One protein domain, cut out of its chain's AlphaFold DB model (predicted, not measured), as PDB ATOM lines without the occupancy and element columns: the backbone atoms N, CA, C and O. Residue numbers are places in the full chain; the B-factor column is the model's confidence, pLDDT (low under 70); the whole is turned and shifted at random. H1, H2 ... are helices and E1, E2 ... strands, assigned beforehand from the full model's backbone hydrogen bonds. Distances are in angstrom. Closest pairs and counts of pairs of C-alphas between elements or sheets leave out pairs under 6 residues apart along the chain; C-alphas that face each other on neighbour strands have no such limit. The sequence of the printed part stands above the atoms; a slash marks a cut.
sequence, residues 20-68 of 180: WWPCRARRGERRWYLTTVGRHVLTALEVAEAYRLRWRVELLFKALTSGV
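Overview. This is residues 20 to 68 of the 180 residues of the protein "DDE_Tnp_1 domain-containing protein" of Corallococcus interemptor (UniProt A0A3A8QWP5). One long helix, H1, sticks out from a small head, like a handle; the head holds the two-strand hairpin E1 and E2, a loop, and the first residues of H1. Residues 52 to 68 stand free. The 49 printed residues run E1, E2, H1, with an antiparallel sheet and mixed class. The whole is loose, with a radius of gyration of the C-alphas of 13.7 A, and flat, spanning 40 by 25 by 13 A.

Along the chain. E1 is residues 21 to 24, from C-alpha 21 at (166.396, 189.400, 135.435). E2 is residues 30 to 33. H1, residues 44 to 67, measures 33.6 A and ends at C-alpha 67, (177.701, 167.941, 108.354).

Arrangement. E1 and E2 form an antiparallel hairpin at 139 degrees, with N 23 and O 31 within hydrogen-bond range at 2.9 A. The closest C-alphas of E1 and H1, Cys 23 and Ala 44, are 6.0 A apart. Those of E2 and H1, Tyr 33 and Ala 48, are 7.0 A apart. In H1, 19 of 20 O i to N i+4 pairs are within range.

Size, cuts and confidence. The C-alphas farthest apart, of His 40 and Val 68, are 41.2 A apart. The printed part has no cut and no long link. Residues 20 to 30 have pLDDT under 70.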
ATOM      1  N   TRP A  20     166.778 187.759 139.670       43.00
ATOM      2  CA  TRP A  20     166.106 187.184 138.527       43.00
ATOM      3  C   TRP A  20     165.884 188.338 137.566       43.00
ATOM      4  O   TRP A  20     165.225 189.312 137.932       43.00
ATOM      5  N   TRP A  21     166.468 188.278 136.370       46.69
ATOM      6  CA  TRP A  21     166.396 189.400 135.435       46.69
ATOM      7  C   TRP A  21     165.532 189.066 134.224       46.69
ATOM      8  O   TRP A  21     165.880 188.162 133.458       46.69
ATOM      9  N   PRO A  22     164.424 189.801 134.018       42.81
ATOM     10  CA  PRO A  22     163.633 189.683 132.810       42.81
ATOM     11  C   PRO A  22     164.297 190.499 131.696       42.81
ATOM     12  O   PRO A  22     164.361 191.725 131.767       42.81
ATOM     13  N   CYS A  23     164.752 189.834 130.636       45.22
ATOM     14  CA  CYS A  23     165.095 190.505 129.386       45.22
ATOM     15  C   CYS A  23     163.869 190.474 128.467       45.22
ATOM     16  O   CYS A  23     163.295 189.409 128.208       45.22
ATOM     17  N   ARG A  24     163.442 191.644 127.983       42.09
ATOM     18  CA  ARG A  24     162.319 191.765 127.047       42.09
ATOM     19  C   ARG A  24     162.830 191.403 125.648       42.09
ATOM     20  O   ARG A  24     163.655 192.124 125.093       42.09
ATOM     21  N   ALA A  25     162.405 190.269 125.095       51.53
ATOM     22  CA  ALA A  25     162.730 189.907 123.718       51.53
ATOM     23  C   ALA A  25     161.964 190.810 122.732       51.53
ATOM     24  O   ALA A  25     160.886 191.311 123.057       51.53
ATOM     25  N   ARG A  26     162.469 190.963 121.496       50.09
ATOM     26  CA  ARG A  26     161.860 191.783 120.419       50.09
ATOM     27  C   ARG A  26     160.385 191.452 120.090       50.09
ATOM     28  O   ARG A  26     159.758 192.223 119.381       50.09
ATOM     29  N   ARG A  27     159.823 190.343 120.598       51.81
ATOM     30  CA  ARG A  27     158.417 189.911 120.415       51.81
ATOM     31  C   ARG A  27     157.535 190.004 121.674       51.81
ATOM     32  O   ARG A  27     156.461 189.425 121.699       51.81
ATOM     33  N   GLY A  28     157.973 190.678 122.740       56.72
ATOM     34  CA  GLY A  28     157.185 190.794 123.981       56.72
ATOM     35  C   GLY A  28     157.284 189.591 124.934       56.72
ATOM     36  O   GLY A  28     156.801 189.664 126.060       56.72
ATOM     37  N   GLU A  29     157.984 188.521 124.547       61.12
ATOM     38  CA  GLU A  29     158.321 187.408 125.441       61.12
ATOM     39  C   GLU A  29     159.361 187.835 126.490       61.12
ATOM     40  O   GLU A  29     160.426 188.370 126.159       61.12
ATOM     41  N   ARG A  30     159.077 187.565 127.769       69.38
ATOM     42  CA  ARG A  30     160.054 187.701 128.859       69.38
ATOM     43  C   ARG A  30     160.903 186.437 128.937       69.38
ATOM     44  O   ARG A  30     160.369 185.354 129.152       69.38
ATOM     45  N   ARG A  31     162.221 186.585 128.792       77.19
ATOM     46  CA  ARG A  31     163.195 185.502 128.989       77.19
ATOM     47  C   ARG A  31     164.018 185.784 130.237       77.19
ATOM     48  O   ARG A  31     164.441 186.921 130.451       77.19
ATOM     49  N   TRP A  32     164.215 184.752 131.046       83.06
ATOM     50  CA  TRP A  32     164.969 184.823 132.293       83.06
ATOM     51  C   TRP A  32     166.351 184.214 132.080       83.06
ATOM     52  O   TRP A  32     166.462 183.097 131.576       83.06
ATOM     53  N   TYR A  33     167.391 184.949 132.464       84.06
ATOM     54  CA  TYR A  33     168.778 184.500 132.379       84.06
ATOM     55  C   TYR A  33     169.409 184.536 133.768       84.06
ATOM     56  O   TYR A  33     169.187 185.483 134.525       84.06
ATOM     57  N   LEU A  34     170.198 183.513 134.094       87.81
ATOM     58  CA  LEU A  34     170.957 183.445 135.338       87.81
ATOM     59  C   LEU A  34     172.433 183.674 135.022       87.81
ATOM     60  O   LEU A  34     172.989 183.027 134.141       87.81
ATOM     61  N   THR A  35     173.076 184.589 135.737       87.19
ATOM     62  CA  THR A  35     174.508 184.857 135.581       87.19
ATOM     63  C   THR A  35     175.139 185.153 136.934       87.19
ATOM     64  O   THR A  35     174.484 185.679 137.834       87.19
ATOM     65  N   THR A  36     176.411 184.792 137.086       91.81
ATOM     66  CA  THR A  36     177.247 185.180 138.232       91.81
ATOM     67  C   THR A  36     177.894 186.551 138.033       91.81
ATOM     68  O   THR A  36     178.445 187.113 138.976       91.81
ATOM     69  N   VAL A  37     177.822 187.104 136.818       89.75
ATOM     70  CA  VAL A  37     178.423 188.389 136.465       89.75
ATOM     71  C   VAL A  37     177.555 189.537 136.977       89.75
ATOM     72  O   VAL A  37     176.338 189.557 136.789       89.75
ATOM     73  N   GLY A  38     178.189 190.515 137.624       86.00
ATOM     74  CA  GLY A  38     177.509 191.702 138.126       86.00
ATOM     75  C   GLY A  38     176.967 192.590 137.001       86.00
ATOM     76  O   GLY A  38     177.600 192.775 135.968       86.00
ATOM     77  N   ARG A  39     175.817 193.226 137.248       81.19
ATOM     78  CA  ARG A  39     175.123 194.142 136.315       81.19
ATOM     79  C   ARG A  39     175.927 195.361 135.839       81.19
ATOM     80  O   ARG A  39     175.538 196.000 134.874       81.19
ATOM     81  N   HIS A  40     176.990 195.711 136.557       86.69
ATOM     82  CA  HIS A  40     177.908 196.790 136.189       86.69
ATOM     83  C   HIS A  40     178.940 196.339 135.141       86.69
ATOM     84  O   HIS A  40     179.591 197.186 134.544       86.69
ATOM     85  N   VAL A  41     179.081 195.024 134.932       92.56
ATOM     86  CA  VAL A  41     179.982 194.418 133.941       92.56
ATOM     87  C   VAL A  41     179.216 193.993 132.691       92.56
ATOM     88  O   VAL A  41     179.684 194.247 131.590       92.56
ATOM     89  N   LEU A  42     178.052 193.347 132.846       87.56
ATOM     90  CA  LEU A  42     177.191 192.958 131.725       87.56
ATOM     91  C   LEU A  42     175.748 193.387 131.966       87.56
ATOM     92  O   LEU A  42     175.128 193.053 132.981       87.56
ATOM     93  N   THR A  43     175.190 194.075 130.982       88.62
ATOM     94  CA  THR A  43     173.770 194.396 130.905       88.62
ATOM     95  C   THR A  43     172.942 193.144 130.600       88.62
ATOM     96  O   THR A  43     173.431 192.143 130.074       88.62
ATOM     97  N   ALA A  44     171.636 193.195 130.880       85.19
ATOM     98  CA  ALA A  44     170.730 192.080 130.588       85.19
ATOM     99  C   ALA A  44     170.706 191.697 129.093       85.19
ATOM    100  O   ALA A  44     170.546 190.520 128.764       85.19
ATOM    101  N   LEU A  45     170.894 192.672 128.196       85.00
ATOM    102  CA  LEU A  45     170.964 192.436 126.753       85.00
ATOM    103  C   LEU A  45     172.245 191.682 126.374       85.00
ATOM    104  O   LEU A  45     172.192 190.728 125.602       85.00
ATOM    105  N   GLU A  46     173.384 192.062 126.950       88.62
ATOM    106  CA  GLU A  46     174.662 191.388 126.700       88.62
ATOM    107  C   GLU A  46     174.674 189.969 127.273       88.62
ATOM    108  O   GLU A  46     175.188 189.050 126.637       88.62
ATOM    109  N   VAL A  47     174.027 189.746 128.424       90.06
ATOM    110  CA  VAL A  47     173.796 188.393 128.953       90.06
ATOM    111  C   VAL A  47     172.947 187.570 127.979       90.06
ATOM    112  O   VAL A  47     173.275 186.416 127.702       90.06
ATOM    113  N   ALA A  48     171.886 188.150 127.414       87.69
ATOM    114  CA  ALA A  48     171.067 187.466 126.415       87.69
ATOM    115  C   ALA A  48     171.871 187.124 125.144       87.69
ATOM    116  O   ALA A  48     171.731 186.024 124.603       87.69
ATOM    117  N   GLU A  49     172.754 188.020 124.693       86.81
ATOM    118  CA  GLU A  49     173.673 187.770 123.576       86.81
ATOM    119  C   GLU A  49     174.706 186.680 123.892       86.81
ATOM    120  O   GLU A  49     174.941 185.801 123.061       86.81
ATOM    121  N   ALA A  50     175.258 186.650 125.106       87.19
ATOM    122  CA  ALA A  50     176.142 185.575 125.555       87.19
ATOM    123  C   ALA A  50     175.425 184.212 125.541       87.19
ATOM    124  O   ALA A  50     175.950 183.219 125.027       87.19
ATOM    125  N   TYR A  51     174.175 184.163 126.007       86.94
ATOM    126  CA  TYR A  51     173.342 182.961 125.914       86.94
ATOM    127  C   TYR A  51     172.999 182.577 124.468       86.94
ATOM    128  O   TYR A  51     172.881 181.390 124.158       86.94
ATOM    129  N   ARG A  52     172.878 183.549 123.556       84.69
ATOM    130  CA  ARG A  52     172.733 183.282 122.118       84.69
ATOM    131  C   ARG A  52     174.014 182.693 121.523       84.69
ATOM    132  O   ARG A  52     173.946 181.778 120.702       84.69
ATOM    133  N   LEU A  53     175.181 183.180 121.945       85.50
ATOM    134  CA  LEU A  53     176.483 182.640 121.549       85.50
ATOM    135  C   LEU A  53     176.674 181.197 122.033       85.50
ATOM    136  O   LEU A  53     177.187 180.379 121.274       85.50
ATOM    137  N   ARG A  54     176.168 180.842 123.220       86.00
ATOM    138  CA  ARG A  54     176.154 179.451 123.709       86.00
ATOM    139  C   ARG A  54     175.505 178.491 122.705       86.00
ATOM    140  O   ARG A  54     176.070 177.448 122.395       86.00
ATOM    141  N   TRP A  55     174.357 178.868 122.136       85.44
ATOM    142  CA  TRP A  55     173.673 178.052 121.125       85.44
ATOM    143  C   TRP A  55     174.485 177.899 119.831       85.44
ATOM    144  O   TRP A  55     174.468 176.845 119.200       85.44
ATOM    145  N   ARG A  56     175.252 178.925 119.433       84.44
ATOM    146  CA  ARG A  56     176.139 178.828 118.259       84.44
ATOM    147  C   ARG A  56     177.215 177.757 118.434       84.44
ATOM    148  O   ARG A  56     177.560 177.105 117.453       84.44
ATOM    149  N   VAL A  57     177.701 177.542 119.657       87.38
ATOM    150  CA  VAL A  57     178.647 176.458 119.960       87.38
ATOM    151  C   VAL A  57     177.995 175.091 119.730       87.38
ATOM    152  O   VAL A  57     178.581 174.236 119.073       87.38
ATOM    153  N   GLU A  58     176.756 174.889 120.180       89.31
ATOM    154  CA  GLU A  58     176.024 173.639 119.920       89.31
ATOM    155  C   GLU A  58     175.790 173.408 118.423       89.31
ATOM    156  O   GLU A  58     176.002 172.304 117.919       89.31
ATOM    157  N   LEU A  59     175.416 174.455 117.683       87.00
ATOM    158  CA  LEU A  59     175.258 174.371 116.230       87.00
ATOM    159  C   LEU A  59     176.575 174.040 115.516       87.00
ATOM    160  O   LEU A  59     176.554 173.296 114.535       87.00
ATOM    161  N   LEU A  60     177.711 174.547 116.006       85.25
ATOM    162  CA  LEU A  60     179.035 174.181 115.502       85.25
ATOM    163  C   LEU A  60     179.301 172.685 115.706       85.25
ATOM    164  O   LEU A  60     179.664 171.998 114.753       85.25
ATOM    165  N   PHE A  61     179.063 172.158 116.909       86.25
ATOM    166  CA  PHE A  61     179.226 170.725 117.184       86.25
ATOM    167  C   PHE A  61     178.272 169.857 116.362       86.25
ATOM    168  O   PHE A  61     178.672 168.807 115.849       86.25
ATOM    169  N   LYS A  62     177.032 170.309 116.164       87.31
ATOM    170  CA  LYS A  62     176.075 169.639 115.281       87.31
ATOM    171  C   LYS A  62     176.594 169.606 113.843       87.31
ATOM    172  O   LYS A  62     176.637 168.544 113.237       87.31
ATOM    173  N   ALA A  63     177.079 170.730 113.320       84.50
ATOM    174  CA  ALA A  63     177.654 170.793 111.978       84.50
ATOM    175  C   ALA A  63     178.924 169.931 111.828       84.50
ATOM    176  O   ALA A  63     179.132 169.322 110.777       84.50
ATOM    177  N   LEU A  64     179.748 169.822 112.873       84.62
ATOM    178  CA  LEU A  64     180.910 168.932 112.886       84.62
ATOM    179  C   LEU A  64     180.503 167.455 112.814       84.62
ATOM    180  O   LEU A  64     181.023 166.692 111.999       84.62
ATOM    181  N   THR A  65     179.550 167.050 113.647       83.38
ATOM    182  CA  THR A  65     179.123 165.651 113.750       83.38
ATOM    183  C   THR A  65     178.269 165.208 112.564       83.38
ATOM    184  O   THR A  65     178.585 164.182 111.964       83.38
ATOM    185  N   SER A  66     177.245 165.978 112.176       78.81
ATOM    186  CA  SER A  66     176.313 165.612 111.098       78.81
ATOM    187  C   SER A  66     176.708 166.136 109.716       78.81
ATOM    188  O   SER A  66     176.368 165.509 108.721       78.81
ATOM    189  N   GLY A  67     177.388 167.283 109.630       73.69
ATOM    190  CA  GLY A  67     177.701 167.941 108.354       73.69
ATOM    191  C   GLY A  67     178.995 167.434 107.722       73.69
ATOM    192  O   GLY A  67     178.990 166.938 106.600       73.69
ATOM    193  N   VAL A  68     180.117 167.525 108.443       77.12
ATOM    194  CA  VAL A  68     181.425 167.047 107.940       77.12
ATOM    195  C   VAL A  68     181.746 165.606 108.354       77.12
ATOM    196  O   VAL A  68     182.761 165.054 107.920       77.12
TER     197      VAL A  68